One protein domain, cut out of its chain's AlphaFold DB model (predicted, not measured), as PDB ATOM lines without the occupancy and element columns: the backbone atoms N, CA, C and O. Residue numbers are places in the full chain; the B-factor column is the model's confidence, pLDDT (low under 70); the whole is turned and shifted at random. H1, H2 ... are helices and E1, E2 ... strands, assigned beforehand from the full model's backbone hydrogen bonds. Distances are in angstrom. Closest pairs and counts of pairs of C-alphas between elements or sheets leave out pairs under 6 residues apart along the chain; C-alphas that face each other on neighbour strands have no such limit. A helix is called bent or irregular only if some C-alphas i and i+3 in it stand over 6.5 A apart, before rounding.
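Overview. This is residues 9 to 24 and 44 to 75 of the 97 residues of the protein "Penicillin V acylase-like amidase (Ntn superfamily)" of Agromyces atrinae (UniProt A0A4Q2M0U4). A small sheet of three antiparallel strands, E1, E2 and E3, makes a wall, and one helix, H1, packs over one face of it, while no named helix covers the other face. H1 runs along the strands over E1 and E2, and E3, at one edge of the sheet, is not under it. The printed part has 48 residues, with one named helix and then three named strands along the chain, H1 E1 E2 E3; the sheet's order is E1 - E2 - E3, and the class is mixed, helices and strands. The whole is compact, with a radius of gyration of the C-alphas of 10.6 A, and its outline is elongated, spanning 29 by 19 by 13 A.

Arrangement. Begin with the sheet, where E1, residues 46 to 51, E2, residues 56 to 61, and E3, residues 64 to 71, form a meander, each strand the antiparallel neighbour of the one before. E1 and E3 are its edge strands and E2 is the inner strand. E1 and E2 are a hairpin, and their N-to-C directions stand at 168 degrees. Look at C-alphas 48 and 59, which face each other at 4.4 A; beside them N 49 and O 58 are within hydrogen-bond range at 2.9 A, as are N 58 and O 49 at 2.9 A. E2 and E3 are also a hairpin, with 159 degrees between their directions. Here C-alphas 58 and 69 face each other at 4.4 A, and N 68 and O 59, at 2.8 A, and N 57 and O 70, at 2.9 A, are within hydrogen-bond range. Now step off the sheet to H1, residues 9 to 21, which is on one face of it, an arrangement of two layers, a helix layer on one face of a sheet. Its height over the sheet is 9.5 A. It lies over E1 and E2 and runs along the strands, at 26 degrees to E1 on the local plane. H1 and E1 touch, with 6 pairs of C-alphas within 8 A; the closest C-alphas are those of Glu 13 and Ser 51, 7.1 A apart. H1 and E2 are near each other, with 8 pairs of C-alphas within 10 A. In the backbone of H1, every O i to N i+4 pair is within hydrogen-bond range.

Along the chain. Find C-alpha 46 of E1 at (-15.876, -24.081, 29.507); from there the strand runs 16.4 A to C-alpha 51. E2 begins at Arg 56 and runs to Ile 61, also 16.4 A from first to last C-alpha. E3, the longest strand with 8 residues, runs from Asn 64 for 19.1 A to Asp 71, whose C-alpha is at (-31.983, -31.471, 34.159). For H1, go back to the first printed residue, where C-alpha 9 stands at (-25.439, -42.639, 32.218); the helix ends 18.2 A away at C-alpha 21. H1 is not bent.

Size, cuts and confidence. The two C-alphas farthest apart are those of Asn 22 and Ser 74, at 31.3 A. Look between residues 24 and 44 for the cut: residues 25 to 43 are not printed, and C-alphas 24 and 44 are 5.5 A apart across it. The link from H1 to E1 is the link across the cut. Of the links printed whole, E1 to E2, with 4 residues between them, and E2 to E3, with 2, are both tight. In the B-factor column the mean pLDDT of the printed part is 95.7, and no printed residue is under 70.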
ATOM      1  N   ALA A   9     -25.616 -43.957  32.817       94.69
ATOM      2  CA  ALA A   9     -25.439 -42.639  32.218       94.69
ATOM      3  C   ALA A   9     -24.612 -41.690  33.098       94.69
ATOM      4  O   ALA A   9     -23.846 -40.899  32.558       94.69
ATOM      5  N   THR A  10     -24.727 -41.776  34.425       94.38
ATOM      6  CA  THR A  10     -23.971 -40.922  35.353       94.38
ATOM      7  C   THR A  10     -22.486 -41.244  35.265       94.38
ATOM      8  O   THR A  10     -21.651 -40.348  35.141       94.38
ATOM      9  N   GLU A  11     -22.137 -42.527  35.259       95.19
ATOM     10  CA  GLU A  11     -20.750 -42.953  35.097       95.19
ATOM     11  C   GLU A  11     -20.196 -42.561  33.718       95.19
ATOM     12  O   GLU A  11     -19.073 -42.065  33.620       95.19
ATOM     13  N   LEU A  12     -21.001 -42.678  32.654       95.88
ATOM     14  CA  LEU A  12     -20.620 -42.212  31.317       95.88
ATOM     15  C   LEU A  12     -20.395 -40.691  31.269       95.88
ATOM     16  O   LEU A  12     -19.460 -40.234  30.607       95.88
ATOM     17  N   GLU A  13     -21.220 -39.903  31.961       96.50
ATOM     18  CA  GLU A  13     -21.061 -38.448  32.093       96.50
ATOM     19  C   GLU A  13     -19.714 -38.106  32.753       96.50
ATOM     20  O   GLU A  13     -18.959 -37.283  32.228       96.50
ATOM     21  N   HIS A  14     -19.356 -38.791  33.845       94.94
ATOM     22  CA  HIS A  14     -18.061 -38.619  34.510       94.94
ATOM     23  C   HIS A  14     -16.885 -39.047  33.632       94.94
ATOM     24  O   HIS A  14     -15.898 -38.318  33.517       94.94
ATOM     25  N   LEU A  15     -16.992 -40.200  32.973       95.50
ATOM     26  CA  LEU A  15     -15.959 -40.700  32.073       95.50
ATOM     27  C   LEU A  15     -15.718 -39.735  30.907       95.50
ATOM     28  O   LEU A  15     -14.574 -39.466  30.537       95.50
ATOM     29  N   THR A  16     -16.796 -39.164  30.368       95.88
ATOM     30  CA  THR A  16     -16.736 -38.143  29.318       95.88
ATOM     31  C   THR A  16     -16.053 -36.877  29.825       95.88
ATOM     32  O   THR A  16     -15.172 -36.353  29.145       95.88
ATOM     33  N   LEU A  17     -16.383 -36.408  31.034       96.12
ATOM     34  CA  LEU A  17     -15.707 -35.260  31.642       96.12
ATOM     35  C   LEU A  17     -14.203 -35.518  31.811       96.12
ATOM     36  O   LEU A  17     -13.395 -34.661  31.460       96.12
ATOM     37  N   HIS A  18     -13.810 -36.704  32.280       94.50
ATOM     38  CA  HIS A  18     -12.399 -37.085  32.377       94.50
ATOM     39  C   HIS A  18     -11.704 -37.116  31.015       94.50
ATOM     40  O   HIS A  18     -10.573 -36.643  30.899       94.50
ATOM     41  N   ALA A  19     -12.370 -37.630  29.980       94.50
ATOM     42  CA  ALA A  19     -11.834 -37.611  28.625       94.50
ATOM     43  C   ALA A  19     -11.619 -36.173  28.126       94.50
ATOM     44  O   ALA A  19     -10.552 -35.881  27.591       94.50
ATOM     45  N   LEU A  20     -12.585 -35.274  28.349       95.88
ATOM     46  CA  LEU A  20     -12.494 -33.861  27.966       95.88
ATOM     47  C   LEU A  20     -11.394 -33.115  28.726       95.88
ATOM     48  O   LEU A  20     -10.671 -32.333  28.118       95.88
ATOM     49  N   ASN A  21     -11.200 -33.408  30.014       94.00
ATOM     50  CA  ASN A  21     -10.147 -32.784  30.819       94.00
ATOM     51  C   ASN A  21      -8.734 -33.036  30.256       94.00
ATOM     52  O   ASN A  21      -7.846 -32.221  30.480       94.00
ATOM     53  N   ASN A  22      -8.507 -34.117  29.495       94.44
ATOM     54  CA  ASN A  22      -7.211 -34.360  28.839       94.44
ATOM     55  C   ASN A  22      -6.913 -33.390  27.683       94.44
ATOM     56  O   ASN A  22      -5.774 -33.326  27.226       94.44
ATOM     57  N   PHE A  23      -7.925 -32.669  27.198       93.75
ATOM     58  CA  PHE A  23      -7.816 -31.693  26.114       93.75
ATOM     59  C   PHE A  23      -8.066 -30.260  26.592       93.75
ATOM     60  O   PHE A  23      -8.147 -29.348  25.769       93.75
ATOM     61  N   ASP A  24      -8.194 -30.047  27.904       95.19
ATOM     62  CA  ASP A  24      -8.248 -28.700  28.452       95.19
ATOM     63  C   ASP A  24      -6.955 -27.957  28.117       95.19
ATOM     64  O   ASP A  24      -5.857 -28.474  28.322       95.19
ATOM     65  N   THR A  44      -9.310 -23.257  27.441       96.25
ATOM     66  CA  THR A  44     -10.649 -23.825  27.579       96.25
ATOM     67  C   THR A  44     -11.421 -23.010  28.611       96.25
ATOM     68  O   THR A  44     -11.143 -23.077  29.806       96.25
ATOM     69  N   LYS A  45     -12.389 -22.209  28.150       95.81
ATOM     70  CA  LYS A  45     -13.235 -21.372  29.022       95.81
ATOM     71  C   LYS A  45     -14.344 -22.165  29.697       95.81
ATOM     72  O   LYS A  45     -14.720 -21.863  30.828       95.81
ATOM     73  N   TRP A  46     -14.865 -23.167  29.006       96.81
ATOM     74  CA  TRP A  46     -15.876 -24.081  29.507       96.81
ATOM     75  C   TRP A  46     -15.878 -25.352  28.662       96.81
ATOM     76  O   TRP A  46     -15.444 -25.347  27.511       96.81
ATOM     77  N   VAL A  47     -16.395 -26.429  29.239       97.81
ATOM     78  CA  VAL A  47     -16.733 -27.668  28.535       97.81
ATOM     79  C   VAL A  47     -18.193 -27.992  28.799       97.81
ATOM     80  O   VAL A  47     -18.713 -27.681  29.876       97.81
ATOM     81  N   SER A  48     -18.860 -28.622  27.835       97.75
ATOM     82  CA  SER A  48     -20.221 -29.114  28.026       97.75
ATOM     83  C   SER A  48     -20.399 -30.548  27.550       97.75
ATOM     84  O   SER A  48     -19.690 -31.028  26.664       97.75
ATOM     85  N   ILE A  49     -21.349 -31.243  28.175       98.31
ATOM     86  CA  ILE A  49     -21.737 -32.612  27.843       98.31
ATOM     87  C   ILE A  49     -23.256 -32.635  27.695       98.31
ATOM     88  O   ILE A  49     -23.988 -32.288  28.623       98.31
ATOM     89  N   ALA A  50     -23.736 -33.061  26.529       98.00
ATOM     90  CA  ALA A  50     -25.150 -33.310  26.282       98.00
ATOM     91  C   ALA A  50     -25.444 -34.808  26.448       98.00
ATOM     92  O   ALA A  50     -25.147 -35.616  25.569       98.00
ATOM     93  N   SER A  51     -26.043 -35.178  27.579       97.38
ATOM     94  CA  SER A  51     -26.461 -36.548  27.879       97.38
ATOM     95  C   SER A  51     -27.878 -36.772  27.352       97.38
ATOM     96  O   SER A  51     -28.872 -36.424  27.994       97.38
ATOM     97  N   LEU A  52     -27.976 -37.298  26.128       95.94
ATOM     98  CA  LEU A  52     -29.232 -37.334  25.368       95.94
ATOM     99  C   LEU A  52     -30.287 -38.244  26.008       95.94
ATOM    100  O   LEU A  52     -31.424 -37.824  26.215       95.94
ATOM    101  N   SER A  53     -29.908 -39.473  26.367       93.69
ATOM    102  CA  SER A  53     -30.832 -40.445  26.967       93.69
ATOM    103  C   SER A  53     -31.264 -40.037  28.376       93.69
ATOM    104  O   SER A  53     -32.432 -40.195  28.729       93.69
ATOM    105  N   ALA A  54     -30.342 -39.474  29.167       96.44
ATOM    106  CA  ALA A  54     -30.634 -38.999  30.518       96.44
ATOM    107  C   ALA A  54     -31.293 -37.610  30.542       96.44
ATOM    108  O   ALA A  54     -31.742 -37.180  31.599       96.44
ATOM    109  N   ARG A  55     -31.373 -36.919  29.393       97.12
ATOM    110  CA  ARG A  55     -31.920 -35.560  29.257       97.12
ATOM    111  C   ARG A  55     -31.239 -34.560  30.197       97.12
ATOM    112  O   ARG A  55     -31.896 -33.767  30.860       97.12
ATOM    113  N   ARG A  56     -29.907 -34.578  30.239       97.50
ATOM    114  CA  ARG A  56     -29.093 -33.686  31.079       97.50
ATOM    115  C   ARG A  56     -28.117 -32.889  30.224       97.50
ATOM    116  O   ARG A  56     -27.475 -33.447  29.334       97.50
ATOM    117  N   TYR A  57     -27.994 -31.595  30.501       97.56
ATOM    118  CA  TYR A  57     -26.974 -30.735  29.906       97.56
ATOM    119  C   TYR A  57     -26.009 -30.269  30.989       97.56
ATOM    120  O   TYR A  57     -26.395 -29.567  31.921       97.56
ATOM    121  N   ILE A  58     -24.761 -30.705  30.885       98.12
ATOM    122  CA  ILE A  58     -23.734 -30.520  31.907       98.12
ATOM    123  C   ILE A  58     -22.761 -29.467  31.414       98.12
ATOM    124  O   ILE A  58     -22.362 -29.503  30.250       98.12
ATOM    125  N   VAL A  59     -22.355 -28.556  32.290       98.00
ATOM    126  CA  VAL A  59     -21.358 -27.527  31.993       98.00
ATOM    127  C   VAL A  59     -20.354 -27.454  33.134       98.00
ATOM    128  O   VAL A  59     -20.732 -27.444  34.302       98.00
ATOM    129  N   ARG A  60     -19.068 -27.354  32.802       97.50
ATOM    130  CA  ARG A  60     -18.008 -26.944  33.731       97.50
ATOM    131  C   ARG A  60     -17.334 -25.714  33.147       97.50
ATOM    132  O   ARG A  60     -16.950 -25.728  31.979       97.50
ATOM    133  N   ILE A  61     -17.187 -24.667  33.948       96.88
ATOM    134  CA  ILE A  61     -16.458 -23.457  33.551       96.88
ATOM    135  C   ILE A  61     -15.027 -23.515  34.083       96.88
ATOM    136  O   ILE A  61     -14.751 -24.157  35.089       96.88
ATOM    137  N   GLN A  62     -14.106 -22.820  33.430       95.44
ATOM    138  CA  GLN A  62     -12.694 -22.803  33.814       95.44
ATOM    139  C   GLN A  62     -12.476 -22.384  35.277       95.44
ATOM    140  O   GLN A  62     -11.650 -22.965  35.974       95.44
ATOM    141  N   SER A  63     -13.231 -21.387  35.747       95.06
ATOM    142  CA  SER A  63     -13.126 -20.836  37.102       95.06
ATOM    143  C   SER A  63     -13.851 -21.659  38.172       95.06
ATOM    144  O   SER A  63     -13.819 -21.285  39.342       95.06
ATOM    145  N   ASN A  64     -14.514 -22.759  37.805       95.25
ATOM    146  CA  ASN A  64     -15.219 -23.633  38.736       95.25
ATOM    147  C   ASN A  64     -15.064 -25.102  38.310       95.25
ATOM    148  O   ASN A  64     -15.702 -25.530  37.345       95.25
ATOM    149  N   PRO A  65     -14.248 -25.905  39.016       91.25
ATOM    150  CA  PRO A  65     -14.028 -27.298  38.642       91.25
ATOM    151  C   PRO A  65     -15.262 -28.184  38.864       91.25
ATOM    152  O   PRO A  65     -15.307 -29.290  38.326       91.25
ATOM    153  N   THR A  66     -16.259 -27.720  39.624       94.38
ATOM    154  CA  THR A  66     -17.496 -28.460  39.880       94.38
ATOM    155  C   THR A  66     -18.429 -28.352  38.670       94.38
ATOM    156  O   THR A  66     -18.894 -27.251  38.363       94.38
ATOM    157  N   PRO A  67     -18.740 -29.461  37.970       95.19
ATOM    158  CA  PRO A  67     -19.719 -29.435  36.896       95.19
ATOM    159  C   PRO A  67     -21.119 -29.156  37.455       95.19
ATOM    160  O   PRO A  67     -21.532 -29.731  38.462       95.19
ATOM    161  N   VAL A  68     -21.870 -28.303  36.766       95.69
ATOM    162  CA  VAL A  68     -23.290 -28.050  37.025       95.69
ATOM    163  C   VAL A  68     -24.138 -28.720  35.958       95.69
ATOM    164  O   VAL A  68     -23.680 -28.938  34.835       95.69
ATOM    165  N   VAL A  69     -25.384 -29.044  36.297       96.62
ATOM    166  CA  VAL A  69     -26.278 -29.774  35.399       96.62
ATOM    167  C   VAL A  69     -27.625 -29.085  35.299       96.62
ATOM    168  O   VAL A  69     -28.252 -28.773  36.308       96.62
ATOM    169  N   VAL A  70     -28.088 -28.909  34.067       96.06
ATOM    170  CA  VAL A  70     -29.481 -28.615  33.748       96.06
ATOM    171  C   VAL A  70     -30.183 -29.943  33.479       96.06
ATOM    172  O   VAL A  70     -29.883 -30.626  32.499       96.06
ATOM    173  N   ASP A  71     -31.105 -30.320  34.362       95.94
ATOM    174  CA  ASP A  71     -31.983 -31.471  34.159       95.94
ATOM    175  C   ASP A  71     -33.161 -31.078  33.258       95.94
ATOM    176  O   ASP A  71     -34.094 -30.402  33.680       95.94
ATOM    177  N   LEU A  72     -33.116 -31.501  31.995       95.31
ATOM    178  CA  LEU A  72     -34.139 -31.195  30.996       95.31
ATOM    179  C   LEU A  72     -35.394 -32.061  31.166       95.31
ATOM    180  O   LEU A  72     -36.404 -31.779  30.527       95.31
ATOM    181  N   ALA A  73     -35.351 -33.118  31.986       94.25
ATOM    182  CA  ALA A  73     -36.527 -33.939  32.257       94.25
ATOM    183  C   ALA A  73     -37.494 -33.262  33.238       94.25
ATOM    184  O   ALA A  73     -38.697 -33.514  33.168       94.25
ATOM    185  N   SER A  74     -36.978 -32.414  34.130       94.31
ATOM    186  CA  SER A  74     -37.766 -31.663  35.117       94.31
ATOM    187  C   SER A  74     -37.950 -30.186  34.764       94.31
ATOM    188  O   SER A  74     -38.783 -29.505  35.364       94.31
ATOM    189  N   LEU A  75     -37.202 -29.680  33.782       92.94
ATOM    190  CA  LEU A  75     -37.278 -28.291  33.357       92.94
ATOM    191  C   LEU A  75     -38.606 -27.991  32.641       92.94
ATOM    192  O   LEU A  75     -38.919 -28.590  31.615       92.94
TER     193      LEU A  75